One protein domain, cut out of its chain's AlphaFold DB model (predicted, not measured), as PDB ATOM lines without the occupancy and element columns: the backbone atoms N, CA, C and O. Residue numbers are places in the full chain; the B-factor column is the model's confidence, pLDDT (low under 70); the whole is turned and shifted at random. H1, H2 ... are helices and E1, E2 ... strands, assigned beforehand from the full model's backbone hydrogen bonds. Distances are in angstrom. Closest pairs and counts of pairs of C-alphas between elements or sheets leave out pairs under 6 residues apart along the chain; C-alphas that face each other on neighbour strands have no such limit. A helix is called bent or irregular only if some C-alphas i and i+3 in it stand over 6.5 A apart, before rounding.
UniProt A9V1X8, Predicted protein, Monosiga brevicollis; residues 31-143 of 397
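What this domain is: This is residues 31 to 143 of the 397 residues of the protein "Predicted protein" of Monosiga brevicollis (UniProt A9V1X8). Two long helices, the bent H1 and H3, run side by side in opposite ways with few contacts between them, and a small head sits at one end. The head holds the hairpin of E1 and E2, the short helix H2 and the link of residues 67 to 79. The printed part has 113 residues, with three named helices and two named strands in the order H1, H2, E1, E2, H3; the sheet E1 - E2 is antiparallel and the class is mostly helix. The whole is extended, with a radius of gyration of the C-alphas of 21.9 A, a rod spanning 68 by 28 by 23 A.

Where its parts are: E1 is residues 95 to 97, with C-alpha 95 at (269.992, 310.105, 298.054), and E2 is residues 100 to 102. H3, residues 104 to 139, is 51.9 A long and ends with C-alpha 139 at (255.966, 259.783, 316.864). H2 is residues 80 to 89, 14.5 A. H1, residues 31 to 66, begins with C-alpha 31 at (262.855, 252.070, 315.270); by its hydrogen bonds it was assigned as one helix, but it is bent, with C-alphas 53 and 56 6.5 A apart. Its arms are H1a, residues 31 to 53, 32.5 A, and H1b, residues 56 to 66, 15.2 A, at a shallow tilt of 32 degrees.

How they stand to each other: E1 and E2 form a hairpin, antiparallel at 139 degrees, with N 97 and O 100 2.9 A apart and N 102 and O 95 2.8 A apart, within hydrogen-bond range. E1 and H3 are only just apart, closest 8.5 A. H2 touches H3, about perpendicular at 76 degrees, with residues 104 to 105 of H3 alone; the closest C-alphas are those of Asn 85 and Val 105, 5.2 A. H1a and H3 are close but not clearly touching, the closest C-alphas being those of Ser 39 and Val 135, 7.8 A, at a shallow tilt of 2 degrees, opposite ways. H1b and H3 are also close but not clearly touching, the closest C-alphas being those of Ile 57 and Ala 113, 7.7 A, opposite ways at a shallow tilt of 32 degrees, only just short of steep. In H1a, H1b, H2 and H3 every O i to N i+4 pair is within hydrogen-bond range.

The domain as a whole: The C-alphas farthest apart, those of Gly 78 and Lys 143, are 70.0 A apart. The printed part has no cut, and the link from H1 to H2 is long, with 13 residues. The mean pLDDT of the printed part is 79.0; 18 residues are under 70, among them residues 67 to 69 and 138 to 143.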
ATOM      1  N   THR A  31     263.573 251.147 316.166       62.78
ATOM      2  CA  THR A  31     262.855 252.070 315.270       62.78
ATOM      3  C   THR A  31     262.869 253.510 315.787       62.78
ATOM      4  O   THR A  31     263.256 254.415 315.049       62.78
ATOM      5  N   MET A  32     262.554 253.733 317.070       62.78
ATOM      6  CA  MET A  32     262.661 255.049 317.721       62.78
ATOM      7  C   MET A  32     264.095 255.596 317.701       62.78
ATOM      8  O   MET A  32     264.304 256.788 317.457       62.78
ATOM      9  N   ALA A  33     265.094 254.738 317.933       72.69
ATOM     10  CA  ALA A  33     266.499 255.135 317.892       72.69
ATOM     11  C   ALA A  33     266.931 255.559 316.476       72.69
ATOM     12  O   ALA A  33     267.616 256.573 316.320       72.69
ATOM     13  N   LEU A  34     266.488 254.829 315.445       72.00
ATOM     14  CA  LEU A  34     266.731 255.168 314.044       72.00
ATOM     15  C   LEU A  34     266.021 256.474 313.652       72.00
ATOM     16  O   LEU A  34     266.658 257.361 313.091       72.00
ATOM     17  N   ALA A  35     264.744 256.635 314.012       68.81
ATOM     18  CA  ALA A  35     263.961 257.839 313.730       68.81
ATOM     19  C   ALA A  35     264.584 259.097 314.363       68.81
ATOM     20  O   ALA A  35     264.738 260.115 313.687       68.81
ATOM     21  N   ARG A  36     265.034 259.019 315.627       75.25
ATOM     22  CA  ARG A  36     265.775 260.116 316.278       75.25
ATOM     23  C   ARG A  36     267.103 260.416 315.582       75.25
ATOM     24  O   ARG A  36     267.407 261.586 315.365       75.25
ATOM     25  N   ARG A  37     267.882 259.398 315.193       76.25
ATOM     26  CA  ARG A  37     269.147 259.594 314.455       76.25
ATOM     27  C   ARG A  37     268.925 260.231 313.081       76.25
ATOM     28  O   ARG A  37     269.666 261.139 312.721       76.25
ATOM     29  N   LEU A  38     267.897 259.808 312.344       73.75
ATOM     30  CA  LEU A  38     267.531 260.391 311.049       73.75
ATOM     31  C   LEU A  38     267.038 261.836 311.197       73.75
ATOM     32  O   LEU A  38     267.494 262.697 310.452       73.75
ATOM     33  N   SER A  39     266.189 262.124 312.187       76.75
ATOM     34  CA  SER A  39     265.716 263.483 312.491       76.75
ATOM     35  C   SER A  39     266.867 264.432 312.858       76.75
ATOM     36  O   SER A  39     266.961 265.525 312.300       76.75
ATOM     37  N   LEU A  40     267.795 263.998 313.721       75.75
ATOM     38  CA  LEU A  40     268.988 264.774 314.073       75.75
ATOM     39  C   LEU A  40     269.934 264.964 312.878       75.75
ATOM     40  O   LEU A  40     270.453 266.061 312.693       75.75
ATOM     41  N   SER A  41     270.124 263.934 312.049       76.88
ATOM     42  CA  SER A  41     270.946 264.008 310.832       76.88
ATOM     43  C   SER A  41     270.365 264.985 309.802       76.88
ATOM     44  O   SER A  41     271.086 265.839 309.292       76.88
ATOM     45  N   LEU A  42     269.050 264.936 309.557       72.31
ATOM     46  CA  LEU A  42     268.345 265.901 308.705       72.31
ATOM     47  C   LEU A  42     268.433 267.322 309.263       72.31
ATOM     48  O   LEU A  42     268.745 268.240 308.512       72.31
ATOM     49  N   SER A  43     268.217 267.502 310.568       76.56
ATOM     50  CA  SER A  43     268.322 268.809 311.228       76.56
ATOM     51  C   SER A  43     269.734 269.405 311.110       76.56
ATOM     52  O   SER A  43     269.891 270.553 310.688       76.56
ATOM     53  N   LEU A  44     270.779 268.615 311.388       75.75
ATOM     54  CA  LEU A  44     272.179 269.025 311.224       75.75
ATOM     55  C   LEU A  44     272.539 269.308 309.760       75.75
ATOM     56  O   LEU A  44     273.170 270.323 309.480       75.75
ATOM     57  N   SER A  45     272.113 268.455 308.825       76.69
ATOM     58  CA  SER A  45     272.364 268.629 307.390       76.69
ATOM     59  C   SER A  45     271.693 269.896 306.844       76.69
ATOM     60  O   SER A  45     272.335 270.682 306.147       76.69
ATOM     61  N   LEU A  46     270.440 270.162 307.236       71.62
ATOM     62  CA  LEU A  46     269.738 271.411 306.928       71.62
ATOM     63  C   LEU A  46     270.446 272.617 307.558       71.62
ATOM     64  O   LEU A  46     270.716 273.583 306.853       71.62
ATOM     65  N   SER A  47     270.829 272.555 308.836       74.56
ATOM     66  CA  SER A  47     271.535 273.651 309.525       74.56
ATOM     67  C   SER A  47     272.874 273.987 308.857       74.56
ATOM     68  O   SER A  47     273.170 275.156 308.621       74.56
ATOM     69  N   LEU A  48     273.669 272.974 308.496       75.56
ATOM     70  CA  LEU A  48     274.951 273.139 307.804       75.56
ATOM     71  C   LEU A  48     274.770 273.657 306.371       75.56
ATOM     72  O   LEU A  48     275.515 274.538 305.937       75.56
ATOM     73  N   SER A  49     273.758 273.162 305.653       74.31
ATOM     74  CA  SER A  49     273.403 273.659 304.316       74.31
ATOM     75  C   SER A  49     272.978 275.127 304.367       74.31
ATOM     76  O   SER A  49     273.409 275.925 303.547       74.31
ATOM     77  N   LEU A  50     272.190 275.521 305.367       68.25
ATOM     78  CA  LEU A  50     271.773 276.909 305.546       68.25
ATOM     79  C   LEU A  50     272.944 277.812 305.932       68.25
ATOM     80  O   LEU A  50     273.113 278.874 305.338       68.25
ATOM     81  N   TRP A  51     273.801 277.378 306.858       74.25
ATOM     82  CA  TRP A  51     274.953 278.170 307.291       74.25
ATOM     83  C   TRP A  51     275.954 278.401 306.148       74.25
ATOM     84  O   TRP A  51     276.368 279.533 305.911       74.25
ATOM     85  N   THR A  52     276.253 277.362 305.359       75.25
ATOM     86  CA  THR A  52     277.115 277.469 304.163       75.25
ATOM     87  C   THR A  52     276.501 278.280 303.017       75.25
ATOM     88  O   THR A  52     277.237 278.750 302.152       75.25
ATOM     89  N   TRP A  53     275.180 278.487 303.003       67.62
ATOM     90  CA  TRP A  53     274.494 279.307 301.996       67.62
ATOM     91  C   TRP A  53     274.246 280.755 302.444       67.62
ATOM     92  O   TRP A  53     274.058 281.613 301.576       67.62
ATOM     93  N   CYS A  54     274.233 281.055 303.747       67.50
ATOM     94  CA  CYS A  54     274.107 282.424 304.269       67.50
ATOM     95  C   CYS A  54     275.432 283.196 304.246       67.50
ATOM     96  O   CYS A  54     275.438 284.345 303.808       67.50
ATOM     97  N   THR A  55     276.553 282.551 304.591       76.12
ATOM     98  CA  THR A  55     277.883 283.189 304.634       76.12
ATOM     99  C   THR A  55     278.268 284.033 303.406       76.12
ATOM    100  O   THR A  55     278.800 285.120 303.627       76.12
ATOM    101  N   PRO A  56     277.999 283.658 302.132       71.00
ATOM    102  CA  PRO A  56     278.308 284.537 300.999       71.00
ATOM    103  C   PRO A  56     277.423 285.793 300.913       71.00
ATOM    104  O   PRO A  56     277.865 286.791 300.353       71.00
ATOM    105  N   ILE A  57     276.195 285.779 301.450       68.75
ATOM    106  CA  ILE A  57     275.321 286.965 301.457       68.75
ATOM    107  C   ILE A  57     275.764 287.941 302.548       68.75
ATOM    108  O   ILE A  57     275.877 289.135 302.276       68.75
ATOM    109  N   ASP A  58     276.088 287.432 303.739       70.31
ATOM    110  CA  ASP A  58     276.636 288.251 304.825       70.31
ATOM    111  C   ASP A  58     277.967 288.900 304.412       70.31
ATOM    112  O   ASP A  58     278.185 290.080 304.691       70.31
ATOM    113  N   LEU A  59     278.823 288.179 303.671       76.44
ATOM    114  CA  LEU A  59     280.063 288.731 303.115       76.44
ATOM    115  C   LEU A  59     279.788 289.892 302.146       76.44
ATOM    116  O   LEU A  59     280.352 290.969 302.309       76.44
ATOM    117  N   VAL A  60     278.883 289.701 301.176       70.88
ATOM    118  CA  VAL A  60     278.538 290.727 300.173       70.88
ATOM    119  C   VAL A  60     277.908 291.964 300.819       70.88
ATOM    120  O   VAL A  60     278.256 293.084 300.447       70.88
ATOM    121  N   LEU A  61     277.021 291.793 301.805       70.31
ATOM    122  CA  LEU A  61     276.453 292.915 302.559       70.31
ATOM    123  C   LEU A  61     277.530 293.655 303.364       70.31
ATOM    124  O   LEU A  61     277.574 294.884 303.343       70.31
ATOM    125  N   THR A  62     278.426 292.924 304.032       76.12
ATOM    126  CA  THR A  62     279.503 293.512 304.845       76.12
ATOM    127  C   THR A  62     280.501 294.293 303.983       76.12
ATOM    128  O   THR A  62     280.837 295.427 304.325       76.12
ATOM    129  N   ASP A  63     280.900 293.756 302.826       72.81
ATOM    130  CA  ASP A  63     281.731 294.467 301.843       72.81
ATOM    131  C   ASP A  63     281.019 295.716 301.291       72.81
ATOM    132  O   ASP A  63     281.645 296.767 301.144       72.81
ATOM    133  N   MET A  64     279.703 295.650 301.037       68.56
ATOM    134  CA  MET A  64     278.931 296.822 300.603       68.56
ATOM    135  C   MET A  64     278.895 297.942 301.651       68.56
ATOM    136  O   MET A  64     278.993 299.109 301.275       68.56
ATOM    137  N   PHE A  65     278.814 297.622 302.947       69.50
ATOM    138  CA  PHE A  65     278.893 298.634 304.010       69.50
ATOM    139  C   PHE A  65     280.321 299.144 304.269       69.50
ATOM    140  O   PHE A  65     280.486 300.287 304.698       69.50
ATOM    141  N   HIS A  66     281.361 298.355 303.976       72.88
ATOM    142  CA  HIS A  66     282.760 298.766 304.153       72.88
ATOM    143  C   HIS A  66     283.349 299.604 303.001       72.88
ATOM    144  O   HIS A  66     284.465 300.113 303.135       72.88
ATOM    145  N   LEU A  67     282.612 299.820 301.905       65.31
ATOM    146  CA  LEU A  67     283.025 300.633 300.749       65.31
ATOM    147  C   LEU A  67     282.975 302.158 301.007       65.31
ATOM    148  O   LEU A  67     282.366 302.938 300.275       65.31
ATOM    149  N   GLY A  68     283.677 302.603 302.050       58.34
ATOM    150  CA  GLY A  68     283.855 304.015 302.376       58.34
ATOM    151  C   GLY A  68     284.705 304.767 301.341       58.34
ATOM    152  O   GLY A  68     285.806 304.341 300.990       58.34
ATOM    153  N   ALA A  69     284.201 305.925 300.901       63.00
ATOM    154  CA  ALA A  69     284.834 306.934 300.031       63.00
ATOM    155  C   ALA A  69     285.272 306.513 298.608       63.00
ATOM    156  O   ALA A  69     285.295 307.362 297.720       63.00
ATOM    157  N   ASN A  70     285.596 305.243 298.350       78.56
ATOM    158  CA  ASN A  70     286.012 304.757 297.033       78.56
ATOM    159  C   ASN A  70     284.879 303.986 296.346       78.56
ATOM    160  O   ASN A  70     284.630 302.827 296.672       78.56
ATOM    161  N   GLN A  71     284.241 304.605 295.347       77.56
ATOM    162  CA  GLN A  71     283.239 303.946 294.501       77.56
ATOM    163  C   GLN A  71     283.848 302.668 293.874       77.56
ATOM    164  O   GLN A  71     284.921 302.744 293.249       77.56
ATOM    165  N   PRO A  72     283.231 301.483 294.059       82.38
ATOM    166  CA  PRO A  72     283.864 300.214 293.716       82.38
ATOM    167  C   PRO A  72     284.045 300.063 292.204       82.38
ATOM    168  O   PRO A  72     283.317 300.642 291.399       82.38
ATOM    169  N   ALA A  73     285.024 299.253 291.796       85.69
ATOM    170  CA  ALA A  73     285.426 299.144 290.391       85.69
ATOM    171  C   ALA A  73     284.288 298.705 289.444       85.69
ATOM    172  O   ALA A  73     284.279 299.117 288.288       85.69
ATOM    173  N   TRP A  74     283.318 297.931 289.943       84.00
ATOM    174  CA  TRP A  74     282.138 297.454 289.209       84.00
ATOM    175  C   TRP A  74     280.999 298.484 289.075       84.00
ATOM    176  O   TRP A  74     280.023 298.214 288.383       84.00
ATOM    177  N   LEU A  75     281.117 299.653 289.715       84.94
ATOM    178  CA  LEU A  75     280.188 300.787 289.585       84.94
ATOM    179  C   LEU A  75     280.717 301.889 288.654       84.94
ATOM    180  O   LEU A  75     280.007 302.852 288.372       84.94
ATOM    181  N   ARG A  76     281.962 301.772 288.170       87.38
ATOM    182  CA  ARG A  76     282.587 302.788 287.310       87.38
ATOM    183  C   ARG A  76     281.915 302.833 285.926       87.38
ATOM    184  O   ARG A  76     281.576 301.767 285.403       87.38
ATOM    185  N   PRO A  77     281.770 304.016 285.297       87.75
ATOM    186  CA  PRO A  77     281.245 304.139 283.933       87.75
ATOM    187  C   PRO A  77     281.998 303.253 282.929       87.75
ATOM    188  O   PRO A  77     283.223 303.140 283.012       87.75
ATOM    189  N   GLY A  78     281.282 302.624 281.990       88.19
ATOM    190  CA  GLY A  78     281.860 301.662 281.043       88.19
ATOM    191  C   GLY A  78     282.057 300.248 281.607       88.19
ATOM    192  O   GLY A  78     282.621 299.388 280.929       88.19
ATOM    193  N   SER A  79     281.592 299.985 282.832       92.75
ATOM    194  CA  SER A  79     281.304 298.631 283.317       92.75
ATOM    195  C   SER A  79     279.809 298.337 283.161       92.75
ATOM    196  O   SER A  79     278.989 299.249 283.226       92.75
ATOM    197  N   SER A  80     279.425 297.068 283.000       90.00
ATOM    198  CA  SER A  80     278.019 296.700 282.765       90.00
ATOM    199  C   SER A  80     277.071 297.128 283.892       90.00
ATOM    200  O   SER A  80     275.941 297.516 283.609       90.00
ATOM    201  N   LEU A  81     277.517 297.114 285.155       85.44
ATOM    202  CA  LEU A  81     276.735 297.645 286.277       85.44
ATOM    203  C   LEU A  81     276.790 299.176 286.368       85.44
ATOM    204  O   LEU A  81     275.783 299.773 286.741       85.44
ATOM    205  N   GLY A  82     277.896 299.819 285.981       91.50
ATOM    206  CA  GLY A  82     277.963 301.277 285.829       91.50
ATOM    207  C   GLY A  82     276.960 301.798 284.793       91.50
ATOM    208  O   GLY A  82     276.196 302.715 285.077       91.50
ATOM    209  N   ASP A  83     276.874 301.151 283.632       91.75
ATOM    210  CA  ASP A  83     275.941 301.520 282.560       91.75
ATOM    211  C   ASP A  83     274.468 301.280 282.958       91.75
ATOM    212  O   ASP A  83     273.571 302.010 282.527       91.75
ATOM    213  N   ILE A  84     274.199 300.281 283.810       90.12
ATOM    214  CA  ILE A  84     272.882 300.066 284.436       90.12
ATOM    215  C   ILE A  84     272.601 301.145 285.496       90.12
ATOM    216  O   ILE A  84     271.490 301.669 285.541       90.12
ATOM    217  N   ASN A  85     273.588 301.523 286.311       93.19
ATOM    218  CA  ASN A  85     273.463 302.568 287.331       93.19
ATOM    219  C   ASN A  85     273.135 303.934 286.712       93.19
ATOM    220  O   ASN A  85     272.188 304.581 287.150       93.19
ATOM    221  N   GLU A  86     273.834 304.341 285.647       92.75
ATOM    222  CA  GLU A  86     273.528 305.584 284.921       92.75
ATOM    223  C   GLU A  86     272.126 305.566 284.289       92.75
ATOM    224  O   GLU A  86     271.435 306.584 284.285       92.75
ATOM    225  N   ARG A  87     271.635 304.400 283.838       90.94
ATOM    226  CA  ARG A  87     270.232 304.255 283.408       90.94
ATOM    227  C   ARG A  87     269.253 304.382 284.573       90.94
ATOM    228  O   ARG A  87     268.232 305.040 284.412       90.94
ATOM    229  N   LEU A  88     269.537 303.791 285.737       90.56
ATOM    230  CA  LEU A  88     268.671 303.923 286.915       90.56
ATOM    231  C   LEU A  88     268.656 305.357 287.469       90.56
ATOM    232  O   LEU A  88     267.600 305.794 287.920       90.56
ATOM    233  N   LYS A  89     269.761 306.114 287.383       93.50
ATOM    234  CA  LYS A  89     269.829 307.534 287.791       93.50
ATOM    235  C   LYS A  89     268.834 308.440 287.057       93.50
ATOM    236  O   LYS A  89     268.450 309.472 287.598       93.50
ATOM    237  N   ALA A  90     268.381 308.051 285.863       92.38
ATOM    238  CA  ALA A  90     267.329 308.761 285.134       92.38
ATOM    239  C   ALA A  90     265.921 308.585 285.747       92.38
ATOM    240  O   ALA A  90     265.047 309.410 285.492       92.38
ATOM    241  N   TYR A  91     265.701 307.537 286.551       91.19
ATOM    242  CA  TYR A  91     264.418 307.229 287.203       91.19
ATOM    243  C   TYR A  91     264.446 307.451 288.723       91.19
ATOM    244  O   TYR A  91     263.429 307.788 289.324       91.19
ATOM    245  N   LEU A  92     265.604 307.242 289.353       92.75
ATOM    246  CA  LEU A  92     265.823 307.314 290.795       92.75
ATOM    247  C   LEU A  92     266.972 308.283 291.071       92.75
ATOM    248  O   LEU A  92     268.119 308.002 290.724       92.75
ATOM    249  N   GLN A  93     266.689 309.411 291.720       92.88
ATOM    250  CA  GLN A  93     267.758 310.306 292.162       92.88
ATOM    251  C   GLN A  93     268.562 309.646 293.299       92.88
ATOM    252  O   GLN A  93     267.957 309.076 294.212       92.88
ATOM    253  N   PRO A  94     269.908 309.707 293.276       92.44
ATOM    254  CA  PRO A  94     270.726 309.230 294.386       92.44
ATOM    255  C   PRO A  94     270.464 310.088 295.631       92.44
ATOM    256  O   PRO A  94     270.441 311.317 295.554       92.44
ATOM    257  N   PHE A  95     270.293 309.443 296.782       93.50
ATOM    258  CA  PHE A  95     269.992 310.105 298.054       93.50
ATOM    259  C   PHE A  95     271.085 309.822 299.086       93.50
ATOM    260  O   PHE A  95     271.726 308.772 299.057       93.50
ATOM    261  N   ALA A  96     271.319 310.755 300.010       93.12
ATOM    262  CA  ALA A  96     272.342 310.607 301.041       93.12
ATOM    263  C   ALA A  96     271.726 310.206 302.390       93.12
ATOM    264  O   ALA A  96     270.855 310.908 302.903       93.12
ATOM    265  N   ILE A  97     272.220 309.123 302.997       90.12
ATOM    266  CA  ILE A  97     271.899 308.733 304.380       90.12
ATOM    267  C   ILE A  97     273.187 308.812 305.199       90.12
ATOM    268  O   ILE A  97     274.181 308.173 304.866       90.12
ATOM    269  N   GLY A  98     273.200 309.630 306.258       90.94
ATOM    270  CA  GLY A  98     274.365 309.764 307.147       90.94
ATOM    271  C   GLY A  98     275.656 310.248 306.466       90.94
ATOM    272  O   GLY A  98     276.742 309.992 306.972       90.94
ATOM    273  N   GLY A  99     275.555 310.910 305.307       88.19
ATOM    274  CA  GLY A  99     276.701 311.307 304.477       88.19
ATOM    275  C   GLY A  99     277.160 310.252 303.458       88.19
ATOM    276  O   GLY A  99     277.978 310.569 302.598       88.19
ATOM    277  N   VAL A 100     276.609 309.035 303.488       86.50
ATOM    278  CA  VAL A 100     276.812 308.022 302.441       86.50
ATOM    279  C   VAL A 100     275.823 308.280 301.306       86.50
ATOM    280  O   VAL A 100     274.612 308.259 301.521       86.50
ATOM    281  N   VAL A 101     276.330 308.522 300.094       89.31
ATOM    282  CA  VAL A 101     275.499 308.647 298.886       89.31
ATOM    283  C   VAL A 101     275.085 307.253 298.423       89.31
ATOM    284  O   VAL A 101     275.916 306.462 297.976       89.31
ATOM    285  N   VAL A 102     273.795 306.953 298.526       92.00
ATOM    286  CA  VAL A 102     273.210 305.692 298.079       92.00
ATOM    287  C   VAL A 102     272.820 305.835 296.609       92.00
ATOM    288  O   VAL A 102     271.831 306.486 296.266       92.00
ATOM    289  N   GLU A 103     273.616 305.243 295.720       93.06
ATOM    290  CA  GLU A 103     273.290 305.196 294.294       93.06
ATOM    291  C   GLU A 103     272.211 304.133 293.994       93.06
ATOM    292  O   GLU A 103     272.191 303.079 294.640       93.06
ATOM    293  N   PRO A 104     271.325 304.357 293.001       89.38
ATOM    294  CA  PRO A 104     270.165 303.499 292.739       89.38
ATOM    295  C   PRO A 104     270.460 302.006 292.552       89.38
ATOM    296  O   PRO A 104     269.680 301.168 293.005       89.38
ATOM    297  N   VAL A 105     271.590 301.651 291.927       90.00
ATOM    298  CA  VAL A 105     271.999 300.242 291.768       90.00
ATOM    299  C   VAL A 105     272.207 299.551 293.120       90.00
ATOM    300  O   VAL A 105     271.880 298.375 293.251       90.00
ATOM    301  N   MET A 106     272.670 300.269 294.148       87.75
ATOM    302  CA  MET A 106     272.837 299.705 295.490       87.75
ATOM    303  C   MET A 106     271.486 299.452 296.168       87.75
ATOM    304  O   MET A 106     271.329 298.433 296.833       87.75
ATOM    305  N   VAL A 107     270.483 300.309 295.928       88.06
ATOM    306  CA  VAL A 107     269.100 300.083 296.390       88.06
ATOM    307  C   VAL A 107     268.496 298.852 295.711       88.06
ATOM    308  O   VAL A 107     267.905 298.011 296.383       88.06
ATOM    309  N   ALA A 108     268.689 298.703 294.396       87.44
ATOM    310  CA  ALA A 108     268.204 297.546 293.644       87.44
ATOM    311  C   ALA A 108     268.862 296.229 294.104       87.44
ATOM    312  O   ALA A 108     268.168 295.231 294.296       87.44
ATOM    313  N   ILE A 109     270.180 296.233 294.345       87.00
ATOM    314  CA  ILE A 109     270.912 295.079 294.893       87.00
ATOM    315  C   ILE A 109     270.427 294.752 296.312       87.00
ATOM    316  O   ILE A 109     270.145 293.590 296.597       87.00
ATOM    317  N   ALA A 110     270.269 295.751 297.187       86.12
ATOM    318  CA  ALA A 110     269.790 295.549 298.555       86.12
ATOM    319  C   ALA A 110     268.346 295.015 298.600       86.12
ATOM    320  O   ALA A 110     268.054 294.100 299.367       86.12
ATOM    321  N   ALA A 111     267.454 295.525 297.743       85.75
ATOM    322  CA  ALA A 111     266.083 295.032 297.619       85.75
ATOM    323  C   ALA A 111     266.036 293.583 297.101       85.75
ATOM    324  O   ALA A 111     265.300 292.760 297.645       85.75
ATOM    325  N   LEU A 112     266.858 293.243 296.102       86.00
ATOM    326  CA  LEU A 112     266.964 291.876 295.584       86.00
ATOM    327  C   LEU A 112     267.556 290.914 296.628       86.00
ATOM    328  O   LEU A 112     267.040 289.812 296.804       86.00
ATOM    329  N   ALA A 113     268.590 291.334 297.362       84.06
ATOM    330  CA  ALA A 113     269.167 290.563 298.462       84.06
ATOM    331  C   ALA A 113     268.150 290.345 299.595       84.06
ATOM    332  O   ALA A 113     267.994 289.220 300.065       84.06
ATOM    333  N   GLY A 114     267.400 291.385 299.977       83.75
ATOM    334  CA  GLY A 114     266.316 291.300 300.958       83.75
ATOM    335  C   GLY A 114     265.192 290.356 300.523       83.75
ATOM    336  O   GLY A 114     264.745 289.533 301.320       83.75
ATOM    337  N   LEU A 115     264.788 290.395 299.248       84.50
ATOM    338  CA  LEU A 115     263.807 289.465 298.682       84.50
ATOM    339  C   LEU A 115     264.317 288.016 298.706       84.50
ATOM    340  O   LEU A 115     263.586 287.114 299.112       84.50
ATOM    341  N   LEU A 116     265.577 287.780 298.327       83.06
ATOM    342  CA  LEU A 116     266.198 286.451 298.365       83.06
ATOM    343  C   LEU A 116     266.350 285.918 299.800       83.06
ATOM    344  O   LEU A 116     266.114 284.733 300.033       83.06
ATOM    345  N   LEU A 117     266.695 286.774 300.766       82.62
ATOM    346  CA  LEU A 117     266.741 286.429 302.191       82.62
ATOM    347  C   LEU A 117     265.343 286.128 302.751       82.62
ATOM    348  O   LEU A 117     265.173 285.130 303.450       82.62
ATOM    349  N   GLY A 118     264.330 286.922 302.396       82.25
ATOM    350  CA  GLY A 118     262.937 286.689 302.784       82.25
ATOM    351  C   GLY A 118     262.384 285.375 302.227       82.25
ATOM    352  O   GLY A 118     261.848 284.563 302.978       82.25
ATOM    353  N   LEU A 119     262.592 285.112 300.932       79.06
ATOM    354  CA  LEU A 119     262.200 283.853 300.286       79.06
ATOM    355  C   LEU A 119     262.914 282.641 300.899       79.06
ATOM    356  O   LEU A 119     262.282 281.608 301.113       79.06
ATOM    357  N   ARG A 120     264.202 282.769 301.251       76.69
ATOM    358  CA  ARG A 120     264.923 281.746 302.024       76.69
ATOM    359  C   ARG A 120     264.292 281.537 303.400       76.69
ATOM    360  O   ARG A 120     264.037 280.394 303.755       76.69
ATOM    361  N   GLY A 121     263.988 282.602 304.143       79.81
ATOM    362  CA  GLY A 121     263.312 282.528 305.443       79.81
ATOM    363  C   GLY A 121     261.979 281.773 305.380       79.81
ATOM    364  O   GLY A 121     261.741 280.875 306.185       79.81
ATOM    365  N   VAL A 122     261.154 282.067 304.370       78.69
ATOM    366  CA  VAL A 122     259.887 281.359 304.113       78.69
ATOM    367  C   VAL A 122     260.124 279.889 303.753       78.69
ATOM    368  O   VAL A 122     259.445 279.019 304.296       78.69
ATOM    369  N   LEU A 123     261.106 279.584 302.896       79.19
ATOM    370  CA  LEU A 123     261.440 278.205 302.522       79.19
ATOM    371  C   LEU A 123     261.935 277.385 303.729       79.19
ATOM    372  O   LEU A 123     261.530 276.237 303.899       79.19
ATOM    373  N   ILE A 124     262.765 277.984 304.590       80.06
ATOM    374  CA  ILE A 124     263.241 277.377 305.843       80.06
ATOM    375  C   ILE A 124     262.057 277.096 306.765       80.06
ATOM    376  O   ILE A 124     261.906 275.966 307.222       80.06
ATOM    377  N   ALA A 125     261.194 278.088 307.001       73.69
ATOM    378  CA  ALA A 125     260.015 277.929 307.845       73.69
ATOM    379  C   ALA A 125     259.089 276.817 307.322       73.69
ATOM    380  O   ALA A 125     258.660 275.969 308.103       73.69
ATOM    381  N   ALA A 126     258.850 276.759 306.009       78.06
ATOM    382  CA  ALA A 126     258.065 275.701 305.378       78.06
ATOM    383  C   ALA A 126     258.700 274.311 305.570       78.06
ATOM    384  O   ALA A 126     258.019 273.386 306.010       78.06
ATOM    385  N   VAL A 127     260.007 274.156 305.316       79.12
ATOM    386  CA  VAL A 127     260.718 272.879 305.520       79.12
ATOM    387  C   VAL A 127     260.719 272.470 306.996       79.12
ATOM    388  O   VAL A 127     260.449 271.308 307.298       79.12
ATOM    389  N   CYS A 128     260.950 273.402 307.923       75.44
ATOM    390  CA  CYS A 128     260.875 273.145 309.359       75.44
ATOM    391  C   CYS A 128     259.472 272.691 309.783       75.44
ATOM    392  O   CYS A 128     259.360 271.675 310.462       75.44
ATOM    393  N   VAL A 129     258.405 273.369 309.342       74.00
ATOM    394  CA  VAL A 129     257.018 272.962 309.630       74.00
ATOM    395  C   VAL A 129     256.717 271.580 309.045       74.00
ATOM    396  O   VAL A 129     256.184 270.735 309.762       74.00
ATOM    397  N   CYS A 130     257.115 271.297 307.802       74.62
ATOM    398  CA  CYS A 130     256.952 269.973 307.198       74.62
ATOM    399  C   CYS A 130     257.687 268.878 307.991       74.62
ATOM    400  O   CYS A 130     257.101 267.837 308.279       74.62
ATOM    401  N   VAL A 131     258.940 269.108 308.402       76.12
ATOM    402  CA  VAL A 131     259.701 268.150 309.226       76.12
ATOM    403  C   VAL A 131     259.061 267.977 310.607       76.12
ATOM    404  O   VAL A 131     258.927 266.843 311.064       76.12
ATOM    405  N   CYS A 132     258.611 269.055 311.254       72.38
ATOM    406  CA  CYS A 132     257.905 268.988 312.533       72.38
ATOM    407  C   CYS A 132     256.600 268.190 312.427       72.38
ATOM    408  O   CYS A 132     256.392 267.291 313.235       72.38
ATOM    409  N   VAL A 133     255.759 268.442 311.417       72.69
ATOM    410  CA  VAL A 133     254.516 267.681 311.192       72.69
ATOM    411  C   VAL A 133     254.827 266.207 310.930       72.69
ATOM    412  O   VAL A 133     254.241 265.347 311.585       72.69
ATOM    413  N   CYS A 134     255.792 265.893 310.058       71.88
ATOM    414  CA  CYS A 134     256.212 264.512 309.806       71.88
ATOM    415  C   CYS A 134     256.698 263.807 311.084       71.88
ATOM    416  O   CYS A 134     256.289 262.680 311.347       71.88
ATOM    417  N   VAL A 135     257.518 264.461 311.916       72.25
ATOM    418  CA  VAL A 135     257.979 263.887 313.193       72.25
ATOM    419  C   VAL A 135     256.820 263.720 314.181       72.25
ATOM    420  O   VAL A 135     256.701 262.659 314.786       72.25
ATOM    421  N   CYS A 136     255.932 264.707 314.325       72.00
ATOM    422  CA  CYS A 136     254.766 264.609 315.206       72.00
ATOM    423  C   CYS A 136     253.825 263.464 314.802       72.00
ATOM    424  O   CYS A 136     253.395 262.705 315.668       72.00
ATOM    425  N   VAL A 137     253.557 263.293 313.503       71.38
ATOM    426  CA  VAL A 137     252.733 262.193 312.978       71.38
ATOM    427  C   VAL A 137     253.427 260.840 313.181       71.38
ATOM    428  O   VAL A 137     252.811 259.908 313.697       71.38
ATOM    429  N   CYS A 138     254.720 260.721 312.862       68.00
ATOM    430  CA  CYS A 138     255.466 259.469 313.028       68.00
ATOM    431  C   CYS A 138     255.735 259.083 314.497       68.00
ATOM    432  O   CYS A 138     255.911 257.900 314.782       68.00
ATOM    433  N   CYS A 139     255.762 260.039 315.432       68.31
ATOM    434  CA  CYS A 139     255.966 259.783 316.864       68.31
ATOM    435  C   CYS A 139     254.663 259.649 317.678       68.31
ATOM    436  O   CYS A 139     254.729 259.368 318.875       68.31
ATOM    437  N   ALA A 140     253.490 259.786 317.055       65.25
ATOM    438  CA  ALA A 140     252.194 259.613 317.713       65.25
ATOM    439  C   ALA A 140     251.788 258.175 318.145       65.25
ATOM    440  O   ALA A 140     250.996 258.079 319.087       65.25
ATOM    441  N   PRO A 141     252.239 257.050 317.536       58.97
ATOM    442  CA  PRO A 141     251.531 255.772 317.702       58.97
ATOM    443  C   PRO A 141     251.757 255.057 319.047       58.97
ATOM    444  O   PRO A 141     250.991 254.165 319.395       58.97
ATOM    445  N   GLU A 142     252.786 255.416 319.820       58.38
ATOM    446  CA  GLU A 142     253.305 254.550 320.899       58.38
ATOM    447  C   GLU A 142     252.570 254.661 322.256       58.38
ATOM    448  O   GLU A 142     252.896 253.940 323.197       58.38
ATOM    449  N   LYS A 143     251.568 255.545 322.389       54.19
ATOM    450  CA  LYS A 143     250.771 255.692 323.631       54.19
ATOM    451  C   LYS A 143     249.335 255.175 323.558       54.19
ATOM    452  O   LYS A 143     248.658 255.155 324.585       54.19
TER     453      LYS A 143